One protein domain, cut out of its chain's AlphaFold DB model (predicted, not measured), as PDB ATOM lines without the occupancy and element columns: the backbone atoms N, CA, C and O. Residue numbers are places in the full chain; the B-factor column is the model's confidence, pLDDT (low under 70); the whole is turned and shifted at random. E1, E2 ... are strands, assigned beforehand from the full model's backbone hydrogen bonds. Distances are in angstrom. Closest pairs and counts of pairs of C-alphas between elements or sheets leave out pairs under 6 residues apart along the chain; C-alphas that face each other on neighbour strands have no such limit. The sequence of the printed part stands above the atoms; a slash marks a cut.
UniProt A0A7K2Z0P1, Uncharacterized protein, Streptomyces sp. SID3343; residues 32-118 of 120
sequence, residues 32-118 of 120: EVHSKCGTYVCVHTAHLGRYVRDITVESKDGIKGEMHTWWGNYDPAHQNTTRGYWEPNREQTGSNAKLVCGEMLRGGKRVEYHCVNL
ATOM      1  N   GLU A  32      48.807 -30.582  32.333       87.00
ATOM      2  CA  GLU A  32      48.388 -31.985  32.325       87.00
ATOM      3  C   GLU A  32      48.135 -32.436  30.886       87.00
ATOM      4  O   GLU A  32      47.679 -31.647  30.065       87.00
ATOM      5  N   VAL A  33      48.468 -33.680  30.547       86.88
ATOM      6  CA  VAL A  33      48.240 -34.222  29.202       86.88
ATOM      7  C   VAL A  33      47.384 -35.472  29.311       86.88
ATOM      8  O   VAL A  33      47.821 -36.473  29.877       86.88
ATOM      9  N   HIS A  34      46.197 -35.439  28.711       85.69
ATOM     10  CA  HIS A  34      45.341 -36.612  28.565       85.69
ATOM     11  C   HIS A  34      45.523 -37.182  27.169       85.69
ATOM     12  O   HIS A  34      45.524 -36.458  26.178       85.69
ATOM     13  N   SER A  35      45.696 -38.497  27.090       86.06
ATOM     14  CA  SER A  35      45.923 -39.189  25.824       86.06
ATOM     15  C   SER A  35      45.006 -40.392  25.710       86.06
ATOM     16  O   SER A  35      44.878 -41.171  26.655       86.06
ATOM     17  N   LYS A  36      44.409 -40.582  24.536       88.94
ATOM     18  CA  LYS A  36      43.737 -41.825  24.168       88.94
ATOM     19  C   LYS A  36      44.349 -42.370  22.893       88.94
ATOM     20  O   LYS A  36      44.172 -41.810  21.815       88.94
ATOM     21  N   CYS A  37      45.065 -43.472  23.058       88.62
ATOM     22  CA  CYS A  37      45.770 -44.171  22.000       88.62
ATOM     23  C   CYS A  37      45.105 -45.503  21.690       88.62
ATOM     24  O   CYS A  37      44.719 -46.231  22.607       88.62
ATOM     25  N   GLY A  38      45.068 -45.861  20.412       87.19
ATOM     26  CA  GLY A  38      44.934 -47.250  19.999       87.19
ATOM     27  C   GLY A  38      46.123 -47.720  19.174       87.19
ATOM     28  O   GLY A  38      47.283 -47.452  19.498       87.19
ATOM     29  N   THR A  39      45.825 -48.497  18.139       86.69
ATOM     30  CA  THR A  39      46.836 -49.164  17.317       86.69
ATOM     31  C   THR A  39      47.479 -48.181  16.341       86.69
ATOM     32  O   THR A  39      48.693 -48.212  16.148       86.69
ATOM     33  N   TYR A  40      46.673 -47.303  15.747       84.81
ATOM     34  CA  TYR A  40      47.035 -46.458  14.613       84.81
ATOM     35  C   TYR A  40      46.831 -44.970  14.876       84.81
ATOM     36  O   TYR A  40      47.459 -44.170  14.188       84.81
ATOM     37  N   VAL A  41      45.976 -44.592  15.830       85.81
ATOM     38  CA  VAL A  41      45.687 -43.186  16.141       85.81
ATOM     39  C   VAL A  41      45.856 -42.936  17.632       85.81
ATOM     40  O   VAL A  41      45.352 -43.703  18.456       85.81
ATOM     41  N   CYS A  42      46.515 -41.834  17.970       87.75
ATOM     42  CA  CYS A  42      46.493 -41.261  19.305       87.75
ATOM     43  C   CYS A  42      45.910 -39.849  19.262       87.75
ATOM     44  O   CYS A  42      46.189 -39.059  18.363       87.75
ATOM     45  N   VAL A  43      45.068 -39.547  20.245       87.94
ATOM     46  CA  VAL A  43      44.497 -38.218  20.469       87.94
ATOM     47  C   VAL A  43      45.019 -37.710  21.802       87.94
ATOM     48  O   VAL A  43      44.844 -38.380  22.819       87.94
ATOM     49  N   HIS A  44      45.624 -36.529  21.797       86.50
ATOM     50  CA  HIS A  44      46.220 -35.874  22.955       86.50
ATOM     51  C   HIS A  44      45.560 -34.526  23.203       86.50
ATOM     52  O   HIS A  44      45.277 -33.776  22.265       86.50
ATOM     53  N   THR A  45      45.351 -34.203  24.473       85.62
ATOM     54  CA  THR A  45      44.855 -32.903  24.915       85.62
ATOM     55  C   THR A  45      45.725 -32.415  26.064       85.62
ATOM     56  O   THR A  45      45.906 -33.110  27.063       85.62
ATOM     57  N   ALA A  46      46.325 -31.237  25.898       86.50
ATOM     58  CA  ALA A  46      47.131 -30.594  26.924       86.50
ATOM     59  C   ALA A  46      46.294 -29.531  27.637       86.50
ATOM     60  O   ALA A  46      45.704 -28.663  26.993       86.50
ATOM     61  N   HIS A  47      46.279 -29.573  28.962       83.25
ATOM     62  CA  HIS A  47      45.461 -28.734  29.827       83.25
ATOM     63  C   HIS A  47      46.326 -27.912  30.763       83.25
ATOM     64  O   HIS A  47      47.363 -28.371  31.233       83.25
ATOM     65  N   LEU A  48      45.890 -26.694  31.062       85.12
ATOM     66  CA  LEU A  48      46.416 -25.882  32.146       85.12
ATOM     67  C   LEU A  48      45.283 -25.529  33.104       85.12
ATOM     68  O   LEU A  48      44.563 -24.554  32.888       85.12
ATOM     69  N   GLY A  49      45.113 -26.321  34.161       81.31
ATOM     70  CA  GLY A  49      43.864 -26.285  34.922       81.31
ATOM     71  C   GLY A  49      42.689 -26.584  33.985       81.31
ATOM     72  O   GLY A  49      42.772 -27.497  33.179       81.31
ATOM     73  N   ARG A  50      41.641 -25.757  34.014       76.50
ATOM     74  CA  ARG A  50      40.431 -25.901  33.175       76.50
ATOM     75  C   ARG A  50      40.571 -25.456  31.706       76.50
ATOM     76  O   ARG A  50      39.578 -25.358  30.987       76.50
ATOM     77  N   TYR A  51      41.768 -25.053  31.284       77.94
ATOM     78  CA  TYR A  51      42.000 -24.483  29.956       77.94
ATOM     79  C   TYR A  51      42.684 -25.498  29.053       77.94
ATOM     80  O   TYR A  51      43.792 -25.936  29.355       77.94
ATOM     81  N   VAL A  52      42.087 -25.787  27.898       78.56
ATOM     82  CA  VAL A  52      42.755 -26.578  26.859       78.56
ATOM     83  C   VAL A  52      43.772 -25.683  26.161       78.56
ATOM     84  O   VAL A  52      43.444 -24.597  25.674       78.56
ATOM     85  N   ARG A  53      45.022 -26.134  26.117       81.31
ATOM     86  CA  ARG A  53      46.161 -25.390  25.571       81.31
ATOM     87  C   ARG A  53      46.750 -25.994  24.314       81.31
ATOM     88  O   ARG A  53      47.375 -25.258  23.558       81.31
ATOM     89  N   ASP A  54      46.559 -27.285  24.096       82.25
ATOM     90  CA  ASP A  54      46.918 -27.908  22.830       82.25
ATOM     91  C   ASP A  54      46.071 -29.149  22.569       82.25
ATOM     92  O   ASP A  54      45.607 -29.813  23.503       82.25
ATOM     93  N   ILE A  55      45.877 -29.446  21.290       81.38
ATOM     94  CA  ILE A  55      45.196 -30.636  20.804       81.38
ATOM     95  C   ILE A  55      46.049 -31.225  19.691       81.38
ATOM     96  O   ILE A  55      46.276 -30.591  18.662       81.38
ATOM     97  N   THR A  56      46.456 -32.476  19.860       84.75
ATOM     98  CA  THR A  56      47.240 -33.190  18.855       84.75
ATOM     99  C   THR A  56      46.545 -34.494  18.513       84.75
ATOM    100  O   THR A  56      46.212 -35.277  19.398       84.75
ATOM    101  N   VAL A  57      46.332 -34.745  17.223       83.56
ATOM    102  CA  VAL A  57      45.962 -36.073  16.731       83.56
ATOM    103  C   VAL A  57      47.109 -36.570  15.877       83.56
ATOM    104  O   VAL A  57      47.474 -35.928  14.893       83.56
ATOM    105  N   GLU A  58      47.670 -37.702  16.269       85.38
ATOM    106  CA  GLU A  58      48.789 -38.323  15.580       85.38
ATOM    107  C   GLU A  58      48.382 -39.683  15.017       85.38
ATOM    108  O   GLU A  58      47.638 -40.457  15.630       85.38
ATOM    109  N   SER A  59      48.900 -39.979  13.830       83.44
ATOM    110  CA  SER A  59      48.921 -41.329  13.289       83.44
ATOM    111  C   SER A  59      50.240 -41.997  13.651       83.44
ATOM    112  O   SER A  59      51.298 -41.398  13.458       83.44
ATOM    113  N   LYS A  60      50.200 -43.253  14.087       79.31
ATOM    114  CA  LYS A  60      51.416 -44.033  14.339       79.31
ATOM    115  C   LYS A  60      52.135 -44.384  13.029       79.31
ATOM    116  O   LYS A  60      51.490 -44.701  12.027       79.31
ATOM    117  N   ASP A  61      53.467 -44.354  13.061       68.88
ATOM    118  CA  ASP A  61      54.329 -44.551  11.891       68.88
ATOM    119  C   ASP A  61      54.104 -45.886  11.158       68.88
ATOM    120  O   ASP A  61      53.809 -46.924  11.753       68.88
ATOM    121  N   GLY A  62      54.318 -45.866   9.838       64.81
ATOM    122  CA  GLY A  62      54.398 -47.073   9.004       64.81
ATOM    123  C   GLY A  62      53.106 -47.494   8.298       64.81
ATOM    124  O   GLY A  62      53.088 -48.535   7.640       64.81
ATOM    125  N   ILE A  63      52.032 -46.701   8.374       65.19
ATOM    126  CA  ILE A  63      50.750 -47.017   7.730       65.19
ATOM    127  C   ILE A  63      50.369 -45.980   6.680       65.19
ATOM    128  O   ILE A  63      50.199 -44.803   6.967       65.19
ATOM    129  N   LYS A  64      50.159 -46.455   5.445       69.00
ATOM    130  CA  LYS A  64      49.490 -45.679   4.397       69.00
ATOM    131  C   LYS A  64      47.989 -45.636   4.694       69.00
ATOM    132  O   LYS A  64      47.346 -46.686   4.792       69.00
ATOM    133  N   GLY A  65      47.446 -44.435   4.828       74.44
ATOM    134  CA  GLY A  65      46.043 -44.182   5.136       74.44
ATOM    135  C   GLY A  65      45.744 -42.689   5.118       74.44
ATOM    136  O   GLY A  65      46.643 -41.874   4.917       74.44
ATOM    137  N   GLU A  66      44.478 -42.351   5.300       81.56
ATOM    138  CA  GLU A  66      44.017 -40.972   5.413       81.56
ATOM    139  C   GLU A  66      43.587 -40.727   6.860       81.56
ATOM    140  O   GLU A  66      42.751 -41.457   7.396       81.56
ATOM    141  N   MET A  67      44.190 -39.730   7.506       79.38
ATOM    142  CA  MET A  67      43.857 -39.347   8.876       79.38
ATOM    143  C   MET A  67      42.827 -38.226   8.848       79.38
ATOM    144  O   MET A  67      43.030 -37.208   8.185       79.38
ATOM    145  N   HIS A  68      41.724 -38.407   9.568       77.06
ATOM    146  CA  HIS A  68      40.678 -37.397   9.710       77.06
ATOM    147  C   HIS A  68      40.541 -37.017  11.176       77.06
ATOM    148  O   HIS A  68      40.651 -37.852  12.074       77.06
ATOM    149  N   THR A  69      40.292 -35.735  11.416       72.62
ATOM    150  CA  THR A  69      40.162 -35.173  12.759       72.62
ATOM    151  C   THR A  69      38.955 -34.262  12.812       72.62
ATOM    152  O   THR A  69      38.741 -33.449  11.908       72.62
ATOM    153  N   TRP A  70      38.181 -34.359  13.883       73.19
ATOM    154  CA  TRP A  70      37.097 -33.424  14.161       73.19
ATOM    155  C   TRP A  70      36.984 -33.172  15.650       73.19
ATOM    156  O   TRP A  70      37.532 -33.881  16.492       73.19
ATOM    157  N   TRP A  71      36.236 -32.130  15.955       70.19
ATOM    158  CA  TRP A  71      35.960 -31.673  17.298       70.19
ATOM    159  C   TRP A  71      34.479 -31.299  17.375       70.19
ATOM    160  O   TRP A  71      33.857 -30.964  16.366       70.19
ATOM    161  N   GLY A  72      33.860 -31.394  18.540       65.31
ATOM    162  CA  GLY A  72      32.437 -31.093  18.624       65.31
ATOM    163  C   GLY A  72      31.866 -31.189  20.018       65.31
ATOM    164  O   GLY A  72      32.530 -31.621  20.956       65.31
ATOM    165  N   ASN A  73      30.607 -30.779  20.129       61.94
ATOM    166  CA  ASN A  73      29.790 -31.077  21.296       61.94
ATOM    167  C   ASN A  73      29.513 -32.583  21.320       61.94
ATOM    168  O   ASN A  73      29.041 -33.138  20.328       61.94
ATOM    169  N   TYR A  74      29.791 -33.230  22.441       55.81
ATOM    170  CA  TYR A  74      29.353 -34.587  22.701       55.81
ATOM    171  C   TYR A  74      27.872 -34.575  23.034       55.81
ATOM    172  O   TYR A  74      27.466 -34.134  24.108       55.81
ATOM    173  N   ASP A  75      27.079 -35.097  22.111       58.75
ATOM    174  CA  ASP A  75      25.756 -35.611  22.412       58.75
ATOM    175  C   ASP A  75      25.834 -37.144  22.269       58.75
ATOM    176  O   ASP A  75      26.124 -37.637  21.172       58.75
ATOM    177  N   PRO A  76      25.623 -37.920  23.353       52.69
ATOM    178  CA  PRO A  76      25.638 -39.380  23.285       52.69
ATOM    179  C   PRO A  76      24.580 -39.946  22.323       52.69
ATOM    180  O   PRO A  76      24.753 -41.065  21.842       52.69
ATOM    181  N   ALA A  77      23.515 -39.195  22.020       54.00
ATOM    182  CA  ALA A  77      22.480 -39.579  21.064       54.00
ATOM    183  C   ALA A  77      22.791 -39.142  19.619       54.00
ATOM    184  O   ALA A  77      22.354 -39.810  18.681       54.00
ATOM    185  N   HIS A  78      23.573 -38.073  19.416       52.19
ATOM    186  CA  HIS A  78      23.868 -37.520  18.089       52.19
ATOM    187  C   HIS A  78      25.320 -37.028  17.990       52.19
ATOM    188  O   HIS A  78      25.639 -35.880  18.299       52.19
ATOM    189  N   GLN A  79      26.224 -37.879  17.497       53.34
ATOM    190  CA  GLN A  79      27.592 -37.454  17.180       53.34
ATOM    191  C   GLN A  79      27.584 -36.518  15.961       53.34
ATOM    192  O   GLN A  79      27.748 -36.953  14.822       53.34
ATOM    193  N   ASN A  80      27.397 -35.222  16.197       53.28
ATOM    194  CA  ASN A  80      27.476 -34.211  15.152       53.28
ATOM    195  C   ASN A  80      28.949 -33.916  14.845       53.28
ATOM    196  O   ASN A  80      29.646 -33.244  15.608       53.28
ATOM    197  N   THR A  81      29.430 -34.422  13.709       54.53
ATOM    198  CA  THR A  81      30.760 -34.119  13.175       54.53
ATOM    199  C   THR A  81      30.818 -32.650  12.763       54.53
ATOM    200  O   THR A  81      30.405 -32.261  11.675       54.53
ATOM    201  N   THR A  82      31.329 -31.796  13.648       55.12
ATOM    202  CA  THR A  82      31.574 -30.393  13.312       55.12
ATOM    203  C   THR A  82      33.030 -30.253  12.887       55.12
ATOM    204  O   THR A  82      33.949 -30.499  13.661       55.12
ATOM    205  N   ARG A  83      33.286 -29.851  11.640       51.56
ATOM    206  CA  ARG A  83      34.591 -29.264  11.314       51.56
ATOM    207  C   ARG A  83      34.550 -27.828  11.797       51.56
ATOM    208  O   ARG A  83      33.685 -27.061  11.395       51.56
ATOM    209  N   GLY A  84      35.462 -27.461  12.672       48.19
ATOM    210  CA  GLY A  84      35.593 -26.086  13.124       48.19
ATOM    211  C   GLY A  84      37.011 -25.835  13.600       48.19
ATOM    212  O   GLY A  84      37.839 -26.744  13.645       48.19
ATOM    213  N   TYR A  85      37.273 -24.578  13.901       53.59
ATOM    214  CA  TYR A  85      38.586 -24.108  14.283       53.59
ATOM    215  C   TYR A  85      38.697 -24.012  15.800       53.59
ATOM    216  O   TYR A  85      37.946 -23.256  16.417       53.59
ATOM    217  N   TRP A  86      39.635 -24.753  16.384       61.59
ATOM    218  CA  TRP A  86      39.927 -24.649  17.806       61.59
ATOM    219  C   TRP A  86      40.774 -23.415  18.106       61.59
ATOM    220  O   TRP A  86      41.815 -23.190  17.495       61.59
ATOM    221  N   GLU A  87      40.309 -22.620  19.068       64.31
ATOM    222  CA  GLU A  87      41.055 -21.488  19.604       64.31
ATOM    223  C   GLU A  87      41.873 -21.943  20.821       64.31
ATOM    224  O   GLU A  87      41.282 -22.360  21.825       64.31
ATOM    225  N   PRO A  88      43.213 -21.830  20.768       64.56
ATOM    226  CA  PRO A  88      44.059 -22.148  21.905       64.56
ATOM    227  C   PRO A  88      43.744 -21.315  23.143       64.56
ATOM    228  O   PRO A  88      43.442 -20.127  23.043       64.56
ATOM    229  N   ASN A  89      43.912 -21.918  24.324       66.38
ATOM    230  CA  ASN A  89      43.789 -21.259  25.630       66.38
ATOM    231  C   ASN A  89      42.369 -20.783  25.985       66.38
ATOM    232  O   ASN A  89      42.203 -19.879  26.805       66.38
ATOM    233  N   ARG A  90      41.334 -21.394  25.402       67.31
ATOM    234  CA  ARG A  90      39.942 -21.168  25.805       67.31
ATOM    235  C   ARG A  90      39.497 -22.164  26.867       67.31
ATOM    236  O   ARG A  90      39.705 -23.371  26.732       67.31
ATOM    237  N   GLU A  91      38.829 -21.634  27.886       67.44
ATOM    238  CA  GLU A  91      38.080 -22.426  28.858       67.44
ATOM    239  C   GLU A  91      36.981 -23.199  28.130       67.44
ATOM    240  O   GLU A  91      36.191 -22.608  27.387       67.44
ATOM    241  N   GLN A  92      36.947 -24.514  28.323       65.06
ATOM    242  CA  GLN A  92      35.853 -25.349  27.841       65.06
ATOM    243  C   GLN A  92      34.899 -25.564  29.018       65.06
ATOM    244  O   GLN A  92      35.048 -26.491  29.798       65.06
ATOM    245  N   THR A  93      33.955 -24.640  29.202       53.69
ATOM    246  CA  THR A  93      32.876 -24.785  30.192       53.69
ATOM    247  C   THR A  93      31.520 -24.727  29.517       53.69
ATOM    248  O   THR A  93      31.239 -23.804  28.752       53.69
ATOM    249  N   GLY A  94      30.655 -25.682  29.849       55.06
ATOM    250  CA  GLY A  94      29.261 -25.714  29.424       55.06
ATOM    251  C   GLY A  94      28.760 -27.147  29.279       55.06
ATOM    252  O   GLY A  94      29.541 -28.063  29.075       55.06
ATOM    253  N   SER A  95      27.448 -27.344  29.353       45.72
ATOM    254  CA  SER A  95      26.735 -28.634  29.333       45.72
ATOM    255  C   SER A  95      26.847 -29.455  28.032       45.72
ATOM    256  O   SER A  95      26.064 -30.373  27.813       45.72
ATOM    257  N   ASN A  96      27.828 -29.160  27.183       57.12
ATOM    258  CA  ASN A  96      28.122 -29.884  25.956       57.12
ATOM    259  C   ASN A  96      29.585 -30.324  25.999       57.12
ATOM    260  O   ASN A  96      30.435 -29.626  25.441       57.12
ATOM    261  N   ALA A  97      29.853 -31.450  26.667       58.62
ATOM    262  CA  ALA A  97      31.192 -32.017  26.801       58.62
ATOM    263  C   ALA A  97      31.925 -31.968  25.462       58.62
ATOM    264  O   ALA A  97      31.458 -32.533  24.474       58.62
ATOM    265  N   LYS A  98      33.023 -31.220  25.370       71.38
ATOM    266  CA  LYS A  98      33.701 -31.057  24.084       71.38
ATOM    267  C   LYS A  98      34.569 -32.284  23.840       71.38
ATOM    268  O   LYS A  98      35.347 -32.673  24.701       71.38
ATOM    269  N   LEU A  99      34.450 -32.902  22.669       76.75
ATOM    270  CA  LEU A  99      35.315 -34.008  22.263       76.75
ATOM    271  C   LEU A  99      36.266 -33.569  21.167       76.75
ATOM    272  O   LEU A  99      35.885 -32.833  20.257       76.75
ATOM    273  N   VAL A 100      37.469 -34.123  21.219       79.88
ATOM    274  CA  VAL A 100      38.372 -34.220  20.076       79.88
ATOM    275  C   VAL A 100      38.408 -35.669  19.661       79.88
ATOM    276  O   VAL A 100      38.619 -36.533  20.512       79.88
ATOM    277  N   CYS A 101      38.248 -35.930  18.370       81.69
ATOM    278  CA  CYS A 101      38.356 -37.268  17.835       81.69
ATOM    279  C   CYS A 101      39.302 -37.348  16.639       81.69
ATOM    280  O   CYS A 101      39.391 -36.429  15.823       81.69
ATOM    281  N   GLY A 102      39.968 -38.493  16.532       84.56
ATOM    282  CA  GLY A 102      40.792 -38.875  15.396       84.56
ATOM    283  C   GLY A 102      40.325 -40.203  14.821       84.56
ATOM    284  O   GLY A 102      40.006 -41.126  15.573       84.56
ATOM    285  N   GLU A 103      40.308 -40.316  13.496       85.75
ATOM    286  CA  GLU A 103      40.098 -41.578  12.792       85.75
ATOM    287  C   GLU A 103      41.185 -41.840  11.751       85.75
ATOM    288  O   GLU A 103      41.787 -40.922  11.190       85.75
ATOM    289  N   MET A 104      41.382 -43.123  11.466       85.12
ATOM    290  CA  MET A 104      42.212 -43.590  10.367       85.12
ATOM    291  C   MET A 104      41.339 -44.299   9.340       85.12
ATOM    292  O   MET A 104      40.605 -45.239   9.668       85.12
ATOM    293  N   LEU A 105      41.460 -43.875   8.087       85.31
ATOM    294  CA  LEU A 105      40.832 -44.500   6.935       85.31
ATOM    295  C   LEU A 105      41.882 -45.277   6.134       85.31
ATOM    296  O   LEU A 105      42.972 -44.784   5.844       85.31
ATOM    297  N   ARG A 106      41.534 -46.490   5.702       84.94
ATOM    298  CA  ARG A 106      42.324 -47.281   4.750       84.94
ATOM    299  C   ARG A 106      41.427 -47.705   3.595       84.94
ATOM    300  O   ARG A 106      40.436 -48.399   3.801       84.94
ATOM    301  N   GLY A 107      41.756 -47.259   2.382       84.19
ATOM    302  CA  GLY A 107      40.925 -47.514   1.197       84.19
ATOM    303  C   GLY A 107      39.489 -46.995   1.351       84.19
ATOM    304  O   GLY A 107      38.551 -47.672   0.941       84.19
ATOM    305  N   GLY A 108      39.311 -45.850   2.022       83.81
ATOM    306  CA  GLY A 108      38.000 -45.244   2.283       83.81
ATOM    307  C   GLY A 108      37.189 -45.882   3.418       83.81
ATOM    308  O   GLY A 108      36.068 -45.452   3.669       83.81
ATOM    309  N   LYS A 109      37.719 -46.894   4.120       84.62
ATOM    310  CA  LYS A 109      37.054 -47.516   5.278       84.62
ATOM    311  C   LYS A 109      37.724 -47.116   6.586       84.62
ATOM    312  O   LYS A 109      38.947 -47.184   6.686       84.62
ATOM    313  N   ARG A 110      36.921 -46.773   7.599       86.44
ATOM    314  CA  ARG A 110      37.389 -46.518   8.971       86.44
ATOM    315  C   ARG A 110      37.973 -47.794   9.563       86.44
ATOM    316  O   ARG A 110      37.264 -48.787   9.709       86.44
ATOM    317  N   VAL A 111      39.260 -47.752   9.897       88.44
ATOM    318  CA  VAL A 111      39.972 -48.846  10.571       88.44
ATOM    319  C   VAL A 111      40.227 -48.554  12.044       88.44
ATOM    320  O   VAL A 111      40.429 -49.488  12.812       88.44
ATOM    321  N   GLU A 112      40.190 -47.285  12.454       86.69
ATOM    322  CA  GLU A 112      40.349 -46.894  13.853       86.69
ATOM    323  C   GLU A 112      39.699 -45.544  14.148       86.69
ATOM    324  O   GLU A 112      39.624 -44.696  13.260       86.69
ATOM    325  N   TYR A 113      39.230 -45.368  15.387       86.56
ATOM    326  CA  TYR A 113      38.591 -44.150  15.869       86.56
ATOM    327  C   TYR A 113      38.732 -44.000  17.386       86.56
ATOM    328  O   TYR A 113      38.341 -44.902  18.128       86.56
ATOM    329  N   HIS A 114      39.226 -42.847  17.843       85.88
ATOM    330  CA  HIS A 114      39.342 -42.510  19.265       85.88
ATOM    331  C   HIS A 114      38.897 -41.084  19.536       85.88
ATOM    332  O   HIS A 114      39.110 -40.206  18.709       85.88
ATOM    333  N   CYS A 115      38.335 -40.864  20.726       81.50
ATOM    334  CA  CYS A 115      37.950 -39.543  21.209       81.50
ATOM    335  C   CYS A 115      38.405 -39.298  22.646       81.50
ATOM    336  O   CYS A 115      38.324 -40.207  23.479       81.50
ATOM    337  N   VAL A 116      38.785 -38.057  22.937       81.00
ATOM    338  CA  VAL A 116      39.113 -37.548  24.275       81.00
ATOM    339  C   VAL A 116      38.143 -36.429  24.638       81.00
ATOM    340  O   VAL A 116      37.853 -35.576  23.800       81.00
ATOM    341  N   ASN A 117      37.644 -36.449  25.877       78.12
ATOM    342  CA  ASN A 117      36.824 -35.377  26.442       78.12
ATOM    343  C   ASN A 117      37.717 -34.235  26.936       78.12
ATOM    344  O   ASN A 117      38.772 -34.486  27.512       78.12
ATOM    345  N   LEU A 118      37.305 -33.000  26.672       75.19
ATOM    346  CA  LEU A 118      38.002 -31.788  27.082       75.19
ATOM    347  C   LEU A 118      37.546 -31.268  28.451       75.19
ATOM    348  O   LEU A 118      38.235 -30.423  29.006       75.19
TER     349      LEU A 118
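AT A GLANCE: This is residues 32 to 118 of the 120 residues of an uncharacterized protein of Streptomyces sp. SID3343 (UniProt A0A7K2Z0P1). What shape do these atoms make? Two three-stranded sheets, E1 E2 E3 and E4 E5 E6, lie face to face as a sandwich, the strands of the one at 21 degrees to those of the other. After E4 a long loop, residues 74 to 97, leaves the second sheet and reaches across to the first, where residues 90 to 91 pair with residues 51 to 52 of E3. What is it made of? The printed part has 87 residues with no named helix and six named strands, E1 to E6 along the chain, class all strand; both sheets are antiparallel, in the orders E1 E2 E3 and E4 E5 E6. It is compact, with a radius of gyration of the C-alphas of 13.2 A and spans of 37 by 28 by 19 A.

HOW THE PARTS SIT: How is the first sheet built? E1, residues 32 to 37, E2, residues 41 to 48, and E3, residues 51 to 59, form a meander, each strand the antiparallel neighbour of the one before. E1 and E2 are a hairpin at 168 degrees, with N 34 and O 45 within hydrogen-bond range at 2.9 A. E2 and E3 are a hairpin at 165 degrees, with N 44 and O 56 within range at 2.8 A. And the second? E4, residues 66 to 73, E5, residues 98 to 106, and E6, residues 109 to 117, form another meander, twisted, and E6 bends by 52 degrees at residue 112. E4 and E5 are a hairpin at 160 degrees, N 70 and O 101 being within range at 3.1 A. E5 and E6 are a hairpin at 162 degrees, N 102 and O 114 being within range at 2.9 A. Where do the sheets come closest? The closest C-alphas of E3 and E5, those of Val 57 and Gly 102, are 6.0 A apart, and those of E1 and E6, Lys 36 and Val 116, 6.3 A. E1 and E4 are apart.

IN THESE COORDINATES: Where does the first element begin? C-alpha 32 of E1 is at (48.388, -31.985, 32.325). How long are the strands? From first to last C-alpha, E1 measures 16.2 A, E2 23.6 A, E3 24.7 A, E4 23.5 A, E5 26.7 A and E6 24.4 A. Where does the last one end? C-alpha 117 of E6 is at (36.824, -35.377, 26.442).

THE WHOLE: How far does it reach? The two C-alphas farthest apart, those of Gly 49 and Gly 107, are 40.0 A apart. Are there cuts or long links? The printed part has no cut, and the link E4 to E5, with 24 residues, is long. Where is confidence low? The mean pLDDT of the printed part is 74.5; residues 61 to 64 and 72 to 97 are under 70.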